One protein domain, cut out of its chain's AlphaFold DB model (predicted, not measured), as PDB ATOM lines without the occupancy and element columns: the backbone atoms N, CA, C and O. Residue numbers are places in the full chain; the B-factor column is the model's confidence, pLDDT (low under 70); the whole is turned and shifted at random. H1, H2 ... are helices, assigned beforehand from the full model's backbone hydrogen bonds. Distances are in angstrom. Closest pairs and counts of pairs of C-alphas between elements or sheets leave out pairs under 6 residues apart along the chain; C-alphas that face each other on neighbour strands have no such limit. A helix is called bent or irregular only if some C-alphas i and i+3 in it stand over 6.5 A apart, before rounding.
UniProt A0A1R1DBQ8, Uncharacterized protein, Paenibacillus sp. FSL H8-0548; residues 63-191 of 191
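What this domain is: This is residues 63 to 191 of the 191 residues of an uncharacterized protein of Paenibacillus sp. FSL H8-0548 (UniProt A0A1R1DBQ8). Long H1 meets a cluster of three helices near its beginning alone and runs past it; there H3 crosses H5 of the hairpin H4 and H5. Short H2 follows a long loop at H1's far end. The printed part has 129 residues with five named helices, H1 to H5 in chain order, and no named strand; its class is all helix, and it is only just loose, close to compact, with a radius of gyration of the C-alphas of 17.2 A and spans of 54 by 29 by 25 A.

Where its parts are: H1, residues 63 to 89, begins at C-alpha 63 (-2.625, 38.246, -19.116) and measures 39.1 A. H2 is 107 to 117, H3 125 to 140, H4 144 to 164, 30.1 A; H5, 171 to 190, 28.7 A, ends at C-alpha 190 (0.142, 18.575, -31.709). H4 is irregular: C-alphas 145 and 148 are 7.6 A apart.

How they stand to each other: H1 touches H3 with residues 64 to 68 alone, closest C-alphas Ile 65 and Phe 135, 6.0 A, at a steep tilt of 39 degrees. H3 touches H5, closest C-alphas Pro 125 and Thr 176, 4.4 A. H4 and H5, a hairpin, touch, closest C-alphas Ala 144 and Lys 188, 5.8 A, at a shallow tilt of 5 degrees, opposite ways. H2 touches no helix. Each O i to N i+4 pair is within hydrogen-bond range in H1, H2, H3 and H5, and 15 of 17 in H4.

The domain as a whole: The farthest C-alphas, Gly 91 and Ser 191, are 54.5 A apart. The printed part has no cut; the link H1 to H2 is long. No printed residue is under 70 in pLDDT.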
ATOM      1  N   ALA A  63      -3.237  38.409 -20.432       94.19
ATOM      2  CA  ALA A  63      -2.625  38.246 -19.116       94.19
ATOM      3  C   ALA A  63      -1.239  37.594 -19.224       94.19
ATOM      4  O   ALA A  63      -0.281  38.063 -18.605       94.19
ATOM      5  N   THR A  64      -1.115  36.550 -20.047       93.94
ATOM      6  CA  THR A  64       0.177  35.904 -20.311       93.94
ATOM      7  C   THR A  64       1.125  36.834 -21.071       93.94
ATOM      8  O   THR A  64       2.301  36.922 -20.719       93.94
ATOM      9  N   ILE A  65       0.621  37.589 -22.055       94.19
ATOM     10  CA  ILE A  65       1.402  38.600 -22.791       94.19
ATOM     11  C   ILE A  65       1.984  39.647 -21.838       94.19
ATOM     12  O   ILE A  65       3.189  39.903 -21.867       94.19
ATOM     13  N   ASP A  66       1.148  40.233 -20.980       95.75
ATOM     14  CA  ASP A  66       1.562  41.286 -20.052       95.75
ATOM     15  C   ASP A  66       2.568  40.757 -19.026       95.75
ATOM     16  O   ASP A  66       3.558  41.429 -18.722       95.75
ATOM     17  N   LYS A  67       2.367  39.524 -18.544       96.12
ATOM     18  CA  LYS A  67       3.314  38.844 -17.656       96.12
ATOM     19  C   LYS A  67       4.679  38.660 -18.326       96.12
ATOM     20  O   LYS A  67       5.682  39.099 -17.770       96.12
ATOM     21  N   LEU A  68       4.726  38.043 -19.510       95.12
ATOM     22  CA  LEU A  68       5.981  37.764 -20.224       95.12
ATOM     23  C   LEU A  68       6.716  39.052 -20.614       95.12
ATOM     24  O   LEU A  68       7.947  39.120 -20.550       95.12
ATOM     25  N   LYS A  69       5.967  40.101 -20.969       94.88
ATOM     26  CA  LYS A  69       6.529  41.428 -21.216       94.88
ATOM     27  C   LYS A  69       7.134  42.025 -19.946       94.88
ATOM     28  O   LYS A  69       8.280  42.460 -19.977       94.88
ATOM     29  N   GLY A  70       6.413  41.980 -18.827       96.12
ATOM     30  CA  GLY A  70       6.915  42.461 -17.539       96.12
ATOM     31  C   GLY A  70       8.163  41.711 -17.063       96.12
ATOM     32  O   GLY A  70       9.096  42.329 -16.548       96.12
ATOM     33  N   GLU A  71       8.223  40.395 -17.273       94.31
ATOM     34  CA  GLU A  71       9.420  39.587 -17.004       94.31
ATOM     35  C   GLU A  71      10.603  40.020 -17.880       94.31
ATOM     36  O   GLU A  71      11.702  40.238 -17.368       94.31
ATOM     37  N   SER A  72      10.371  40.225 -19.178       93.44
ATOM     38  CA  SER A  72      11.399  40.696 -20.115       93.44
ATOM     39  C   SER A  72      11.928  42.085 -19.737       93.44
ATOM     40  O   SER A  72      13.141  42.295 -19.689       93.44
ATOM     41  N   ASP A  73      11.035  43.015 -19.386       95.44
ATOM     42  CA  ASP A  73      11.398  44.364 -18.939       95.44
ATOM     43  C   ASP A  73      12.197  44.316 -17.630       95.44
ATOM     44  O   ASP A  73      13.177  45.046 -17.457       95.44
ATOM     45  N   ARG A  74      11.821  43.438 -16.693       95.62
ATOM     46  CA  ARG A  74      12.563  43.239 -15.442       95.62
ATOM     47  C   ARG A  74      13.985  42.748 -15.713       95.62
ATOM     48  O   ARG A  74      14.918  43.320 -15.154       95.62
ATOM     49  N   ILE A  75      14.142  41.729 -16.555       92.62
ATOM     50  CA  ILE A  75      15.445  41.164 -16.932       92.62
ATOM     51  C   ILE A  75      16.319  42.229 -17.603       92.62
ATOM     52  O   ILE A  75      17.481  42.395 -17.237       92.62
ATOM     53  N   TYR A  76      15.759  42.990 -18.546       93.31
ATOM     54  CA  TYR A  76      16.476  44.071 -19.223       93.31
ATOM     55  C   TYR A  76      16.964  45.138 -18.236       93.31
ATOM     56  O   TYR A  76      18.121  45.558 -18.281       93.31
ATOM     57  N   ASN A  77      16.095  45.559 -17.314       95.81
ATOM     58  CA  ASN A  77      16.450  46.542 -16.297       95.81
ATOM     59  C   ASN A  77      17.519  46.021 -15.328       95.81
ATOM     60  O   ASN A  77      18.371  46.797 -14.900       95.81
ATOM     61  N   ASP A  78      17.485  44.734 -14.982       92.56
ATOM     62  CA  ASP A  78      18.508  44.102 -14.148       92.56
ATOM     63  C   ASP A  78      19.869  44.083 -14.854       92.56
ATOM     64  O   ASP A  78      20.852  44.587 -14.315       92.56
ATOM     65  N   LEU A  79      19.905  43.629 -16.113       91.81
ATOM     66  CA  LEU A  79      21.115  43.658 -16.937       91.81
ATOM     67  C   LEU A  79      21.681  45.078 -17.050       91.81
ATOM     68  O   LEU A  79      22.877  45.290 -16.847       91.81
ATOM     69  N   ARG A  80      20.824  46.065 -17.333       93.69
ATOM     70  CA  ARG A  80      21.237  47.468 -17.434       93.69
ATOM     71  C   ARG A  80      21.883  47.956 -16.138       93.69
ATOM     72  O   ARG A  80      22.914  48.613 -16.210       93.69
ATOM     73  N   LYS A  81      21.310  47.627 -14.976       92.88
ATOM     74  CA  LYS A  81      21.874  47.993 -13.667       92.88
ATOM     75  C   LYS A  81      23.227  47.336 -13.426       92.88
ATOM     76  O   LYS A  81      24.141  48.016 -12.982       92.88
ATOM     77  N   ILE A  82      23.370  46.049 -13.744       90.44
ATOM     78  CA  ILE A  82      24.647  45.333 -13.604       90.44
ATOM     79  C   ILE A  82      25.731  46.020 -14.441       90.44
ATOM     80  O   ILE A  82      26.810  46.314 -13.927       90.44
ATOM     81  N   VAL A  83      25.430  46.338 -15.703       90.56
ATOM     82  CA  VAL A  83      26.367  47.047 -16.587       90.56
ATOM     83  C   VAL A  83      26.656  48.457 -16.067       90.56
ATOM     84  O   VAL A  83      27.807  48.875 -16.053       90.56
ATOM     85  N   GLU A  84      25.647  49.184 -15.589       92.62
ATOM     86  CA  GLU A  84      25.827  50.523 -15.019       92.62
ATOM     87  C   GLU A  84      26.769  50.514 -13.807       92.62
ATOM     88  O   GLU A  84      27.678  51.337 -13.724       92.62
ATOM     89  N   GLU A  85      26.590  49.572 -12.880       90.69
ATOM     90  CA  GLU A  85      27.462  49.432 -11.710       90.69
ATOM     91  C   GLU A  85      28.880  48.991 -12.100       90.69
ATOM     92  O   GLU A  85      29.857  49.461 -11.512       90.69
ATOM     93  N   LEU A  86      29.017  48.145 -13.126       90.56
ATOM     94  CA  LEU A  86      30.314  47.755 -13.681       90.56
ATOM     95  C   LEU A  86      31.065  48.954 -14.275       90.56
ATOM     96  O   LEU A  86      32.264  49.107 -14.032       90.56
ATOM     97  N   LEU A  87      30.359  49.827 -14.997       91.94
ATOM     98  CA  LEU A  87      30.918  51.066 -15.541       91.94
ATOM     99  C   LEU A  87      31.307  52.041 -14.425       91.94
ATOM    100  O   LEU A  87      32.426  52.553 -14.422       91.94
ATOM    101  N   LYS A  88      30.439  52.238 -13.425       91.94
ATOM    102  CA  LYS A  88      30.715  53.123 -12.279       91.94
ATOM    103  C   LYS A  88      31.954  52.705 -11.497       91.94
ATOM    104  O   LYS A  88      32.742  53.568 -11.117       91.94
ATOM    105  N   LYS A  89      32.161  51.401 -11.278       90.88
ATOM    106  CA  LYS A  89      33.379  50.873 -10.631       90.88
ATOM    107  C   LYS A  89      34.656  51.246 -11.390       90.88
ATOM    108  O   LYS A  89      35.706  51.377 -10.770       90.88
ATOM    109  N   GLN A  90      34.551  51.451 -12.701       89.44
ATOM    110  CA  GLN A  90      35.641  51.868 -13.587       89.44
ATOM    111  C   GLN A  90      35.664  53.388 -13.829       89.44
ATOM    112  O   GLN A  90      36.438  53.872 -14.651       89.44
ATOM    113  N   GLY A  91      34.834  54.160 -13.115       91.81
ATOM    114  CA  GLY A  91      34.737  55.612 -13.271       91.81
ATOM    115  C   GLY A  91      34.093  56.059 -14.588       91.81
ATOM    116  O   GLY A  91      34.273  57.209 -14.979       91.81
ATOM    117  N   MET A  92      33.363  55.169 -15.265       92.56
ATOM    118  CA  MET A  92      32.713  55.411 -16.554       92.56
ATOM    119  C   MET A  92      31.188  55.489 -16.421       92.56
ATOM    120  O   MET A  92      30.584  55.015 -15.456       92.56
ATOM    121  N   THR A  93      30.551  56.044 -17.446       93.38
ATOM    122  CA  THR A  93      29.104  56.009 -17.671       93.38
ATOM    123  C   THR A  93      28.796  55.396 -19.037       93.38
ATOM    124  O   THR A  93      29.692  55.181 -19.848       93.38
ATOM    125  N   PHE A  94      27.520  55.138 -19.341       91.88
ATOM    126  CA  PHE A  94      27.127  54.644 -20.670       91.88
ATOM    127  C   PHE A  94      27.558  55.565 -21.820       91.88
ATOM    128  O   PHE A  94      27.787  55.075 -22.921       91.88
ATOM    129  N   SER A  95      27.677  56.873 -21.579       92.00
ATOM    130  CA  SER A  95      28.104  57.844 -22.595       92.00
ATOM    131  C   SER A  95      29.586  57.722 -22.954       92.00
ATOM    132  O   SER A  95      29.986  58.170 -24.025       92.00
ATOM    133  N   ASP A  96      30.387  57.122 -22.071       90.19
ATOM    134  CA  ASP A  96      31.831  56.947 -22.247       90.19
ATOM    135  C   ASP A  96      32.173  55.620 -22.955       90.19
ATOM    136  O   ASP A  96      33.328  55.371 -23.307       90.19
ATOM    137  N   VAL A  97      31.174  54.754 -23.175       89.06
ATOM    138  CA  VAL A  97      31.349  53.458 -23.839       89.06
ATOM    139  C   VAL A  97      31.283  53.637 -25.353       89.06
ATOM    140  O   VAL A  97      30.269  54.044 -25.917       89.06
ATOM    141  N   THR A  98      32.372  53.275 -26.017       87.31
ATOM    142  CA  THR A  98      32.507  53.193 -27.472       87.31
ATOM    143  C   THR A  98      32.773  51.742 -27.877       87.31
ATOM    144  O   THR A  98      32.989  50.887 -27.018       87.31
ATOM    145  N   ALA A  99      32.776  51.447 -29.179       82.69
ATOM    146  CA  ALA A  99      33.057  50.098 -29.678       82.69
ATOM    147  C   ALA A  99      34.446  49.566 -29.261       82.69
ATOM    148  O   ALA A  99      34.613  48.357 -29.126       82.69
ATOM    149  N   ASP A 100      35.405  50.464 -29.009       84.31
ATOM    150  CA  ASP A 100      36.778  50.131 -28.614       84.31
ATOM    151  C   ASP A 100      36.986  50.137 -27.088       84.31
ATOM    152  O   ASP A 100      38.087  49.868 -26.600       84.31
ATOM    153  N   THR A 101      35.949  50.463 -26.307       85.62
ATOM    154  CA  THR A 101      36.051  50.514 -24.846       85.62
ATOM    155  C   THR A 101      36.201  49.099 -24.288       85.62
ATOM    156  O   THR A 101      35.273  48.292 -24.328       85.62
ATOM    157  N   ILE A 102      37.372  48.806 -23.723       83.88
ATOM    158  CA  ILE A 102      37.630  47.548 -23.019       83.88
ATOM    159  C   ILE A 102      37.116  47.689 -21.589       83.88
ATOM    160  O   ILE A 102      37.623  48.504 -20.820       83.88
ATOM    161  N   LEU A 103      36.113  46.884 -21.246       85.88
ATOM    162  CA  LEU A 103      35.567  46.808 -19.898       85.88
ATOM    163  C   LEU A 103      36.240  45.677 -19.129       85.88
ATOM    164  O   LEU A 103      36.263  44.532 -19.585       85.88
ATOM    165  N   GLU A 104      36.744  45.982 -17.939       86.88
ATOM    166  CA  GLU A 104      37.188  44.950 -17.013       86.88
ATOM    167  C   GLU A 104      35.961  44.308 -16.352       86.88
ATOM    168  O   GLU A 104      35.114  44.993 -15.773       86.88
ATOM    169  N   VAL A 105      35.843  42.986 -16.476       88.81
ATOM    170  CA  VAL A 105      34.773  42.199 -15.854       88.81
ATOM    171  C   VAL A 105      35.409  41.302 -14.806       88.81
ATOM    172  O   VAL A 105      36.238  40.449 -15.134       88.81
ATOM    173  N   ASP A 106      35.018  41.486 -13.547       88.44
ATOM    174  CA  ASP A 106      35.493  40.635 -12.464       88.44
ATOM    175  C   ASP A 106      34.969  39.198 -12.610       88.44
ATOM    176  O   ASP A 106      33.928  38.927 -13.218       88.44
ATOM    177  N   GLU A 107      35.716  38.249 -12.051       91.06
ATOM    178  CA  GLU A 107      35.411  36.829 -12.197       91.06
ATOM    179  C   GLU A 107      34.052  36.442 -11.603       91.06
ATOM    180  O   GLU A 107      33.357  35.615 -12.193       91.06
ATOM    181  N   ALA A 108      33.643  37.050 -10.485       89.38
ATOM    182  CA  ALA A 108      32.365  36.734  -9.859       89.38
ATOM    183  C   ALA A 108      31.193  37.151 -10.760       89.38
ATOM    184  O   ALA A 108      30.308  36.336 -11.021       89.38
ATOM    185  N   THR A 109      31.235  38.366 -11.318       88.00
ATOM    186  CA  THR A 109      30.237  38.855 -12.284       88.00
ATOM    187  C   THR A 109      30.204  37.987 -13.545       88.00
ATOM    188  O   THR A 109      29.128  37.636 -14.034       88.00
ATOM    189  N   ARG A 110      31.372  37.583 -14.065       90.88
ATOM    190  CA  ARG A 110      31.463  36.681 -15.225       90.88
ATOM    191  C   ARG A 110      30.801  35.331 -14.945       90.88
ATOM    192  O   ARG A 110      30.044  34.848 -15.780       90.88
ATOM    193  N   LEU A 111      31.083  34.726 -13.791       92.81
ATOM    194  CA  LEU A 111      30.510  33.435 -13.401       92.81
ATOM    195  C   LEU A 111      28.996  33.522 -13.188       92.81
ATOM    196  O   LEU A 111      28.271  32.628 -13.618       92.81
ATOM    197  N   GLU A 112      28.505  34.602 -12.579       90.00
ATOM    198  CA  GLU A 112      27.067  34.829 -12.418       90.00
ATOM    199  C   GLU A 112      26.364  34.957 -13.777       90.00
ATOM    200  O   GLU A 112      25.346  34.305 -14.014       90.00
ATOM    201  N   ALA A 113      26.920  35.753 -14.696       90.81
ATOM    202  CA  ALA A 113      26.382  35.895 -16.044       90.81
ATOM    203  C   ALA A 113      26.393  34.559 -16.802       90.81
ATOM    204  O   ALA A 113      25.398  34.215 -17.441       90.81
ATOM    205  N   GLN A 114      27.472  33.779 -16.671       92.25
ATOM    206  CA  GLN A 114      27.581  32.447 -17.264       92.25
ATOM    207  C   GLN A 114      26.481  31.512 -16.739       92.25
ATOM    208  O   GLN A 114      25.766  30.892 -17.523       92.25
ATOM    209  N   ALA A 115      26.268  31.478 -15.422       93.06
ATOM    210  CA  ALA A 115      25.230  30.655 -14.803       93.06
ATOM    211  C   ALA A 115      23.810  31.044 -15.249       93.06
ATOM    212  O   ALA A 115      22.925  30.193 -15.309       93.06
ATOM    213  N   ARG A 116      23.575  32.318 -15.592       93.50
ATOM    214  CA  ARG A 116      22.281  32.773 -16.122       93.50
ATOM    215  C   ARG A 116      22.024  32.292 -17.552       93.50
ATOM    216  O   ARG A 116      20.858  32.149 -17.904       93.50
ATOM    217  N   ILE A 117      23.056  32.051 -18.363       93.50
ATOM    218  CA  ILE A 117      22.921  31.658 -19.781       93.50
ATOM    219  C   ILE A 117      23.144  30.158 -20.036       93.50
ATOM    220  O   ILE A 117      22.805  29.656 -21.109       93.50
ATOM    221  N   GLU A 118      23.710  29.433 -19.073       92.06
ATOM    222  CA  GLU A 118      23.965  27.994 -19.158       92.06
ATOM    223  C   GLU A 118      22.884  27.156 -18.464       92.06
ATOM    224  O   GLU A 118      22.212  27.610 -17.543       92.06
ATOM    225  N   GLY A 119      22.743  25.894 -18.885       88.94
ATOM    226  CA  GLY A 119      21.869  24.913 -18.235       88.94
ATOM    227  C   GLY A 119      20.431  25.410 -18.046       88.94
ATOM    228  O   GLY A 119      19.761  25.807 -19.000       88.94
ATOM    229  N   GLU A 120      19.964  25.398 -16.798       87.94
ATOM    230  CA  GLU A 120      18.634  25.889 -16.408       87.94
ATOM    231  C   GLU A 120      18.600  27.387 -16.060       87.94
ATOM    232  O   GLU A 120      17.617  27.873 -15.498       87.94
ATOM    233  N   GLY A 121      19.664  28.122 -16.393       91.19
ATOM    234  CA  GLY A 121      19.751  29.559 -16.205       91.19
ATOM    235  C   GLY A 121      18.574  30.302 -16.836       91.19
ATOM    236  O   GLY A 121      18.019  29.906 -17.861       91.19
ATOM    237  N   GLU A 122      18.179  31.411 -16.215       92.56
ATOM    238  CA  GLU A 122      16.995  32.171 -16.618       92.56
ATOM    239  C   GLU A 122      17.059  32.671 -18.075       92.56
ATOM    240  O   GLU A 122      16.020  32.826 -18.717       92.56
ATOM    241  N   LEU A 123      18.261  32.894 -18.607       94.50
ATOM    242  CA  LEU A 123      18.545  33.353 -19.969       94.50
ATOM    243  C   LEU A 123      19.136  32.250 -20.850       94.50
ATOM    244  O   LEU A 123      19.711  32.541 -21.899       94.50
ATOM    245  N   SER A 124      19.010  30.988 -20.439       95.81
ATOM    246  CA  SER A 124      19.454  29.876 -21.263       95.81
ATOM    247  C   SER A 124      18.606  29.756 -22.536       95.81
ATOM    248  O   SER A 124      17.431  30.153 -22.541       95.81
ATOM    249  N   PRO A 125      19.158  29.183 -23.624       96.50
ATOM    250  CA  PRO A 125      18.421  28.999 -24.873       96.50
ATOM    251  C   PRO A 125      17.080  28.287 -24.692       96.50
ATOM    252  O   PRO A 125      16.107  28.615 -25.370       96.50
ATOM    253  N   GLU A 126      16.995  27.353 -23.742       96.25
ATOM    254  CA  GLU A 126      15.751  26.641 -23.463       96.25
ATOM    255  C   GLU A 126      14.692  27.536 -22.829       96.25
ATOM    256  O   GLU A 126      13.582  27.632 -23.349       96.25
ATOM    257  N   LYS A 127      15.040  28.273 -21.769       95.75
ATOM    258  CA  LYS A 127      14.088  29.168 -21.097       95.75
ATOM    259  C   LYS A 127      13.663  30.328 -21.985       95.75
ATOM    260  O   LYS A 127      12.503  30.728 -21.973       95.75
ATOM    261  N   VAL A 128      14.591  30.892 -22.756       96.31
ATOM    262  CA  VAL A 128      14.269  31.990 -23.676       96.31
ATOM    263  C   VAL A 128      13.393  31.491 -24.821       96.31
ATOM    264  O   VAL A 128      12.419  32.161 -25.162       96.31
ATOM    265  N   SER A 129      13.674  30.308 -25.376       97.00
ATOM    266  CA  SER A 129      12.824  29.742 -26.426       97.00
ATOM    267  C   SER A 129      11.417  29.406 -25.926       97.00
ATOM    268  O   SER A 129      10.461  29.711 -26.635       97.00
ATOM    269  N   ASP A 130      11.271  28.888 -24.700       96.12
ATOM    270  CA  ASP A 130       9.958  28.683 -24.065       96.12
ATOM    271  C   ASP A 130       9.165  29.990 -24.001       96.12
ATOM    272  O   ASP A 130       8.044  30.056 -24.499       96.12
ATOM    273  N   ARG A 131       9.771  31.074 -23.492       96.12
ATOM    274  CA  ARG A 131       9.099  32.384 -23.408       96.12
ATOM    275  C   ARG A 131       8.654  32.908 -24.771       96.12
ATOM    276  O   ARG A 131       7.565  33.467 -24.875       96.12
ATOM    277  N   ILE A 132       9.474  32.748 -25.814       96.62
ATOM    278  CA  ILE A 132       9.126  33.189 -27.175       96.62
ATOM    279  C   ILE A 132       7.939  32.380 -27.715       96.62
ATOM    280  O   ILE A 132       7.017  32.951 -28.299       96.62
ATOM    281  N   VAL A 133       7.939  31.061 -27.510       96.50
ATOM    282  CA  VAL A 133       6.858  30.171 -27.958       96.50
ATOM    283  C   VAL A 133       5.572  30.446 -27.180       96.50
ATOM    284  O   VAL A 133       4.508  30.558 -27.789       96.50
ATOM    285  N   ASP A 134       5.656  30.613 -25.863       96.19
ATOM    286  CA  ASP A 134       4.519  30.951 -25.004       96.19
ATOM    287  C   ASP A 134       3.924  32.303 -25.387       96.19
ATOM    288  O   ASP A 134       2.705  32.439 -25.492       96.19
ATOM    289  N   PHE A 135       4.769  33.287 -25.700       96.38
ATOM    290  CA  PHE A 135       4.321  34.572 -26.220       96.38
ATOM    291  C   PHE A 135       3.603  34.420 -27.569       96.38
ATOM    292  O   PHE A 135       2.528  34.985 -27.766       96.38
ATOM    293  N   ALA A 136       4.148  33.623 -28.492       95.56
ATOM    294  CA  ALA A 136       3.530  33.374 -29.794       95.56
ATOM    295  C   ALA A 136       2.162  32.676 -29.665       95.56
ATOM    296  O   ALA A 136       1.188  33.064 -30.325       95.56
ATOM    297  N   LYS A 137       2.059  31.685 -28.773       94.31
ATOM    298  CA  LYS A 137       0.798  31.014 -28.426       94.31
ATOM    299  C   LYS A 137      -0.191  31.998 -27.803       94.31
ATOM    300  O   LYS A 137      -1.335  32.069 -28.243       94.31
ATOM    301  N   ALA A 138       0.253  32.821 -26.856       94.62
ATOM    302  CA  ALA A 138      -0.593  33.810 -26.200       94.62
ATOM    303  C   ALA A 138      -1.132  34.854 -27.193       94.62
ATOM    304  O   ALA A 138      -2.333  35.104 -27.221       94.62
ATOM    305  N   VAL A 139      -0.295  35.402 -28.079       94.00
ATOM    306  CA  VAL A 139      -0.710  36.386 -29.102       94.00
ATOM    307  C   VAL A 139      -1.658  35.783 -30.135       94.00
ATOM    308  O   VAL A 139      -2.607  36.436 -30.579       94.00
ATOM    309  N   SER A 140      -1.437  34.529 -30.527       92.62
ATOM    310  CA  SER A 140      -2.328  33.846 -31.469       92.62
ATOM    311  C   SER A 140      -3.643  33.387 -30.844       92.62
ATOM    312  O   SER A 140      -4.584  33.128 -31.597       92.62
ATOM    313  N   GLY A 141      -3.726  33.336 -29.512       90.12
ATOM    314  CA  GLY A 141      -4.821  32.711 -28.775       90.12
ATOM    315  C   GLY A 141      -4.767  31.181 -28.814       90.12
ATOM    316  O   GLY A 141      -5.794  30.538 -28.640       90.12
ATOM    317  N   GLY A 142      -3.603  30.595 -29.109       88.88
ATOM    318  CA  GLY A 142      -3.451  29.158 -29.355       88.88
ATOM    319  C   GLY A 142      -3.934  28.712 -30.740       88.88
ATOM    320  O   GLY A 142      -4.148  27.527 -30.964       88.88
ATOM    321  N   ASP A 143      -4.110  29.644 -31.678       90.06
ATOM    322  CA  ASP A 143      -4.583  29.354 -33.032       90.06
ATOM    323  C   ASP A 143      -3.453  28.847 -33.942       90.06
ATOM    324  O   ASP A 143      -2.685  29.639 -34.502       90.06
ATOM    325  N   ALA A 144      -3.383  27.530 -34.139       88.56
ATOM    326  CA  ALA A 144      -2.398  26.900 -35.019       88.56
ATOM    327  C   ALA A 144      -2.539  27.321 -36.497       88.56
ATOM    328  O   ALA A 144      -1.564  27.260 -37.246       88.56
ATOM    329  N   SER A 145      -3.699  27.839 -36.930       90.56
ATOM    330  CA  SER A 145      -3.848  28.365 -38.298       90.56
ATOM    331  C   SER A 145      -2.967  29.595 -38.558       90.56
ATOM    332  O   SER A 145      -2.631  29.891 -39.706       90.56
ATOM    333  N   LYS A 146      -2.521  30.282 -37.496       91.75
ATOM    334  CA  LYS A 146      -1.598  31.426 -37.567       91.75
ATOM    335  C   LYS A 146      -0.126  31.014 -37.568       91.75
ATOM    336  O   LYS A 146       0.733  31.893 -37.609       91.75
ATOM    337  N   PHE A 147       0.180  29.716 -37.543       93.06
ATOM    338  CA  PHE A 147       1.543  29.196 -37.446       93.06
ATOM    339  C   PHE A 147       2.510  29.837 -38.454       93.06
ATOM    340  O   PHE A 147       3.558  30.333 -38.052       93.06
ATOM    341  N   GLU A 148       2.156  29.886 -39.743       94.44
ATOM    342  CA  GLU A 148       3.062  30.421 -40.776       94.44
ATOM    343  C   GLU A 148       3.354  31.915 -40.558       94.44
ATOM    344  O   GLU A 148       4.482  32.372 -40.746       94.44
ATOM    345  N   VAL A 149       2.355  32.674 -40.092       95.56
ATOM    346  CA  VAL A 149       2.506  34.100 -39.770       95.56
ATOM    347  C   VAL A 149       3.411  34.282 -38.553       95.56
ATOM    348  O   VAL A 149       4.303  35.126 -38.579       95.56
ATOM    349  N   LEU A 150       3.216  33.479 -37.501       95.38
ATOM    350  CA  LEU A 150       4.048  33.523 -36.295       95.38
ATOM    351  C   LEU A 150       5.496  33.150 -36.604       95.38
ATOM    352  O   LEU A 150       6.409  33.868 -36.205       95.38
ATOM    353  N   LYS A 151       5.703  32.059 -37.345       96.12
ATOM    354  CA  LYS A 151       7.026  31.600 -37.761       96.12
ATOM    355  C   LYS A 151       7.754  32.695 -38.537       96.12
ATOM    356  O   LYS A 151       8.861  33.067 -38.163       96.12
ATOM    357  N   SER A 152       7.102  33.269 -39.550       97.12
ATOM    358  CA  SER A 152       7.683  34.349 -40.350       97.12
ATOM    359  C   SER A 152       8.001  35.595 -39.514       97.12
ATOM    360  O   SER A 152       9.073  36.175 -39.678       97.12
ATOM    361  N   ALA A 153       7.121  35.987 -38.588       97.19
ATOM    362  CA  ALA A 153       7.358  37.130 -37.704       97.19
ATOM    363  C   ALA A 153       8.547  36.903 -36.756       97.19
ATOM    364  O   ALA A 153       9.325  37.822 -36.503       97.19
ATOM    365  N   ILE A 154       8.712  35.680 -36.251       96.56
ATOM    366  CA  ILE A 154       9.830  35.317 -35.376       96.56
ATOM    367  C   ILE A 154      11.141  35.284 -36.164       96.56
ATOM    368  O   ILE A 154      12.120  35.882 -35.724       96.56
ATOM    369  N   GLU A 155      11.165  34.647 -37.338       96.75
ATOM    370  CA  GLU A 155      12.330  34.658 -38.235       96.75
ATOM    371  C   GLU A 155      12.786  36.086 -38.550       96.75
ATOM    372  O   GLU A 155      13.977  36.394 -38.501       96.75
ATOM    373  N   GLU A 156      11.834  36.972 -38.838       97.38
ATOM    374  CA  GLU A 156      12.104  38.381 -39.098       97.38
ATOM    375  C   GLU A 156      12.661  39.102 -37.860       97.38
ATOM    376  O   GLU A 156      13.652  39.825 -37.959       97.38
ATOM    377  N   GLY A 157      12.113  38.840 -36.670       96.56
ATOM    378  CA  GLY A 157      12.646  39.370 -35.411       96.56
ATOM    379  C   GLY A 157      14.100  38.957 -35.154       96.56
ATOM    380  O   GLY A 157      14.929  39.790 -34.782       96.56
ATOM    381  N   PHE A 158      14.451  37.695 -35.423       96.69
ATOM    382  CA  PHE A 158      15.831  37.214 -35.297       96.69
ATOM    383  C   PHE A 158      16.774  37.835 -36.341       96.69
ATOM    384  O   PHE A 158      17.921  38.139 -36.010       96.69
ATOM    385  N   LYS A 159      16.312  38.100 -37.571       96.50
ATOM    386  CA  LYS A 159      17.101  38.829 -38.587       96.50
ATOM    387  C   LYS A 159      17.365  40.280 -38.186       96.50
ATOM    388  O   LYS A 159      18.475  40.785 -38.371       96.50
ATOM    389  N   GLN A 160      16.370  40.948 -37.605       96.88
ATOM    390  CA  GLN A 160      16.535  42.302 -37.074       96.88
ATOM    391  C   GLN A 160      17.526  42.318 -35.905       96.88
ATOM    392  O   GLN A 160      18.404  43.179 -35.862       96.88
ATOM    393  N   ALA A 161      17.460  41.325 -35.014       94.69
ATOM    394  CA  ALA A 161      18.434  41.162 -33.939       94.69
ATOM    395  C   ALA A 161      19.857  40.914 -34.472       94.69
ATOM    396  O   ALA A 161      20.800  41.538 -33.994       94.69
ATOM    397  N   ALA A 162      20.019  40.073 -35.501       95.25
ATOM    398  CA  ALA A 162      21.308  39.854 -36.163       95.25
ATOM    399  C   ALA A 162      21.891  41.173 -36.689       95.25
ATOM    400  O   ALA A 162      23.048  41.500 -36.439       95.25
ATOM    401  N   SER A 163      21.054  41.966 -37.361       95.12
ATOM    402  CA  SER A 163      21.443  43.264 -37.920       95.12
ATOM    403  C   SER A 163      21.875  44.248 -36.828       95.12
ATOM    404  O   SER A 163      22.874  44.945 -36.990       95.12
ATOM    405  N   ALA A 164      21.169  44.267 -35.693       92.62
ATOM    406  CA  ALA A 164      21.502  45.113 -34.548       92.62
ATOM    407  C   ALA A 164      22.808  44.703 -33.841       92.62
ATOM    408  O   ALA A 164      23.464  45.550 -33.239       92.62
ATOM    409  N   LEU A 165      23.197  43.427 -33.925       89.38
ATOM    410  CA  LEU A 165      24.392  42.868 -33.277       89.38
ATOM    411  C   LEU A 165      25.626  42.798 -34.194       89.38
ATOM    412  O   LEU A 165      26.605  42.140 -33.850       89.38
ATOM    413  N   GLY A 166      25.611  43.484 -35.339       88.19
ATOM    414  CA  GLY A 166      26.758  43.534 -36.255       88.19
ATOM    415  C   GLY A 166      26.654  42.606 -37.469       88.19
ATOM    416  O   GLY A 166      27.658  42.333 -38.117       88.19
ATOM    417  N   GLY A 167      25.447  42.144 -37.797       90.75
ATOM    418  CA  GLY A 167      25.128  41.409 -39.026       90.75
ATOM    419  C   GLY A 167      24.877  39.916 -38.819       90.75
ATOM    420  O   GLY A 167      24.136  39.320 -39.597       90.75
ATOM    421  N   GLU A 168      25.410  39.321 -37.751       92.38
ATOM    422  CA  GLU A 168      25.216  37.907 -37.435       92.38
ATOM    423  C   GLU A 168      24.788  37.684 -35.985       92.38
ATOM    424  O   GLU A 168      25.187  38.398 -35.067       92.38
ATOM    425  N   LEU A 169      23.978  36.643 -35.773       94.19
ATOM    426  CA  LEU A 169      23.611  36.207 -34.432       94.19
ATOM    427  C   LEU A 169      24.776  35.467 -33.759       94.19
ATOM    428  O   LEU A 169      25.358  34.565 -34.375       94.19
ATOM    429  N   PRO A 170      25.052  35.749 -32.475       93.44
ATOM    430  CA  PRO A 170      25.920  34.910 -31.658       93.44
ATOM    431  C   PRO A 170      25.410  33.465 -31.580       93.44
ATOM    432  O   PRO A 170      24.204  33.213 -31.655       93.44
ATOM    433  N   ASP A 171      26.310  32.505 -31.355       95.00
ATOM    434  CA  ASP A 171      25.976  31.071 -31.338       95.00
ATOM    435  C   ASP A 171      24.875  30.711 -30.334       95.00
ATOM    436  O   ASP A 171      24.014  29.878 -30.615       95.00
ATOM    437  N   ILE A 172      24.856  31.361 -29.169       94.00
ATOM    438  CA  ILE A 172      23.805  31.149 -28.166       94.00
ATOM    439  C   ILE A 172      22.424  31.601 -28.668       94.00
ATOM    440  O   ILE A 172      21.414  30.933 -28.434       94.00
ATOM    441  N   SER A 173      22.376  32.701 -29.420       94.88
ATOM    442  CA  SER A 173      21.151  33.218 -30.025       94.88
ATOM    443  C   SER A 173      20.692  32.335 -31.186       94.88
ATOM    444  O   SER A 173      19.495  32.094 -31.312       94.88
ATOM    445  N   LYS A 174      21.626  31.784 -31.976       96.31
ATOM    446  CA  LYS A 174      21.332  30.780 -33.018       96.31
ATOM    447  C   LYS A 174      20.699  29.520 -32.414       96.31
ATOM    448  O   LYS A 174      19.631  29.114 -32.850       96.31
ATOM    449  N   LYS A 175      21.273  28.986 -31.328       96.81
ATOM    450  CA  LYS A 175      20.682  27.855 -30.583       96.81
ATOM    451  C   LYS A 175      19.268  28.162 -30.088       96.81
ATOM    452  O   LYS A 175      18.385  27.318 -30.174       96.81
ATOM    453  N   THR A 176      19.049  29.376 -29.582       97.12
ATOM    454  CA  THR A 176      17.718  29.814 -29.137       97.12
ATOM    455  C   THR A 176      16.730  29.816 -30.302       97.12
ATOM    456  O   THR A 176      15.629  29.295 -30.162       97.12
ATOM    457  N   TYR A 177      17.125  30.353 -31.460       97.56
ATOM    458  CA  TYR A 177      16.305  30.346 -32.671       97.56
ATOM    459  C   TYR A 177      15.917  28.925 -33.104       97.56
ATOM    460  O   TYR A 177      14.733  28.661 -33.320       97.56
ATOM    461  N   ASP A 178      16.880  28.004 -33.166       97.81
ATOM    462  CA  ASP A 178      16.631  26.618 -33.578       97.81
ATOM    463  C   ASP A 178      15.614  25.931 -32.654       97.81
ATOM    464  O   ASP A 178      14.663  25.299 -33.122       97.81
ATOM    465  N   LEU A 179      15.753  26.127 -31.337       97.88
ATOM    466  CA  LEU A 179      14.814  25.608 -30.340       97.88
ATOM    467  C   LEU A 179      13.418  26.218 -30.483       97.88
ATOM    468  O   LEU A 179      12.425  25.496 -30.393       97.88
ATOM    469  N   VAL A 180      13.317  27.526 -30.740       97.81
ATOM    470  CA  VAL A 180      12.023  28.178 -30.996       97.81
ATOM    471  C   VAL A 180      11.352  27.565 -32.222       97.81
ATOM    472  O   VAL A 180      10.172  27.221 -32.160       97.81
ATOM    473  N   MET A 181      12.089  27.389 -33.323       97.44
ATOM    474  CA  MET A 181      11.553  26.776 -34.541       97.44
ATOM    475  C   MET A 181      11.101  25.336 -34.288       97.44
ATOM    476  O   MET A 181      10.002  24.962 -34.699       97.44
ATOM    477  N   GLN A 182      11.897  24.539 -33.570       97.56
ATOM    478  CA  GLN A 182      11.537  23.172 -33.194       97.56
ATOM    479  C   GLN A 182      10.239  23.136 -32.374       97.56
ATOM    480  O   GLN A 182       9.307  22.419 -32.734       97.56
ATOM    481  N   LYS A 183      10.150  23.937 -31.307       96.94
ATOM    482  CA  LYS A 183       8.987  23.982 -30.405       96.94
ATOM    483  C   LYS A 183       7.725  24.498 -31.096       96.94
ATOM    484  O   LYS A 183       6.631  24.008 -30.825       96.94
ATOM    485  N   LEU A 184       7.857  25.463 -32.009       95.06
ATOM    486  CA  LEU A 184       6.741  25.933 -32.834       95.06
ATOM    487  C   LEU A 184       6.243  24.847 -33.787       95.06
ATOM    488  O   LEU A 184       5.033  24.665 -33.902       95.06
ATOM    489  N   ASN A 185       7.152  24.148 -34.477       95.12
ATOM    490  CA  ASN A 185       6.784  23.053 -35.378       95.12
ATOM    491  C   ASN A 185       6.074  21.936 -34.605       95.12
ATOM    492  O   ASN A 185       4.995  21.517 -35.008       95.12
ATOM    493  N   GLN A 186       6.624  21.532 -33.457       95.56
ATOM    494  CA  GLN A 186       6.006  20.537 -32.585       95.56
ATOM    495  C   GLN A 186       4.603  20.971 -32.139       95.56
ATOM    496  O   GLN A 186       3.655  20.201 -32.235       95.56
ATOM    497  N   TRP A 187       4.437  22.230 -31.726       93.25
ATOM    498  CA  TRP A 187       3.121  22.754 -31.361       93.25
ATOM    499  C   TRP A 187       2.106  22.666 -32.515       93.25
ATOM    500  O   TRP A 187       0.947  22.333 -32.275       93.25
ATOM    501  N   LYS A 188       2.526  22.926 -33.759       92.06
ATOM    502  CA  LYS A 188       1.672  22.775 -34.950       92.06
ATOM    503  C   LYS A 188       1.264  21.322 -35.190       92.06
ATOM    504  O   LYS A 188       0.151  21.085 -35.631       92.06
ATOM    505  N   GLU A 189       2.166  20.374 -34.952       92.88
ATOM    506  CA  GLU A 189       1.902  18.940 -35.125       92.88
ATOM    507  C   GLU A 189       0.957  18.382 -34.051       92.88
ATOM    508  O   GLU A 189       0.203  17.450 -34.319       92.88
ATOM    509  N   GLU A 190       0.987  18.959 -32.848       89.88
ATOM    510  CA  GLU A 190       0.142  18.575 -31.709       89.88
ATOM    511  C   GLU A 190      -1.257  19.226 -31.712       89.88
ATOM    512  O   GLU A 190      -2.121  18.788 -30.949       89.88
ATOM    513  N   SER A 191      -1.474  20.272 -32.522       81.12
ATOM    514  CA  SER A 191      -2.720  21.065 -32.575       81.12
ATOM    515  C   SER A 191      -3.668  20.616 -33.683       81.12
ATOM    516  O   SER A 191      -4.895  20.645 -33.434       81.12
TER     517      SER A 191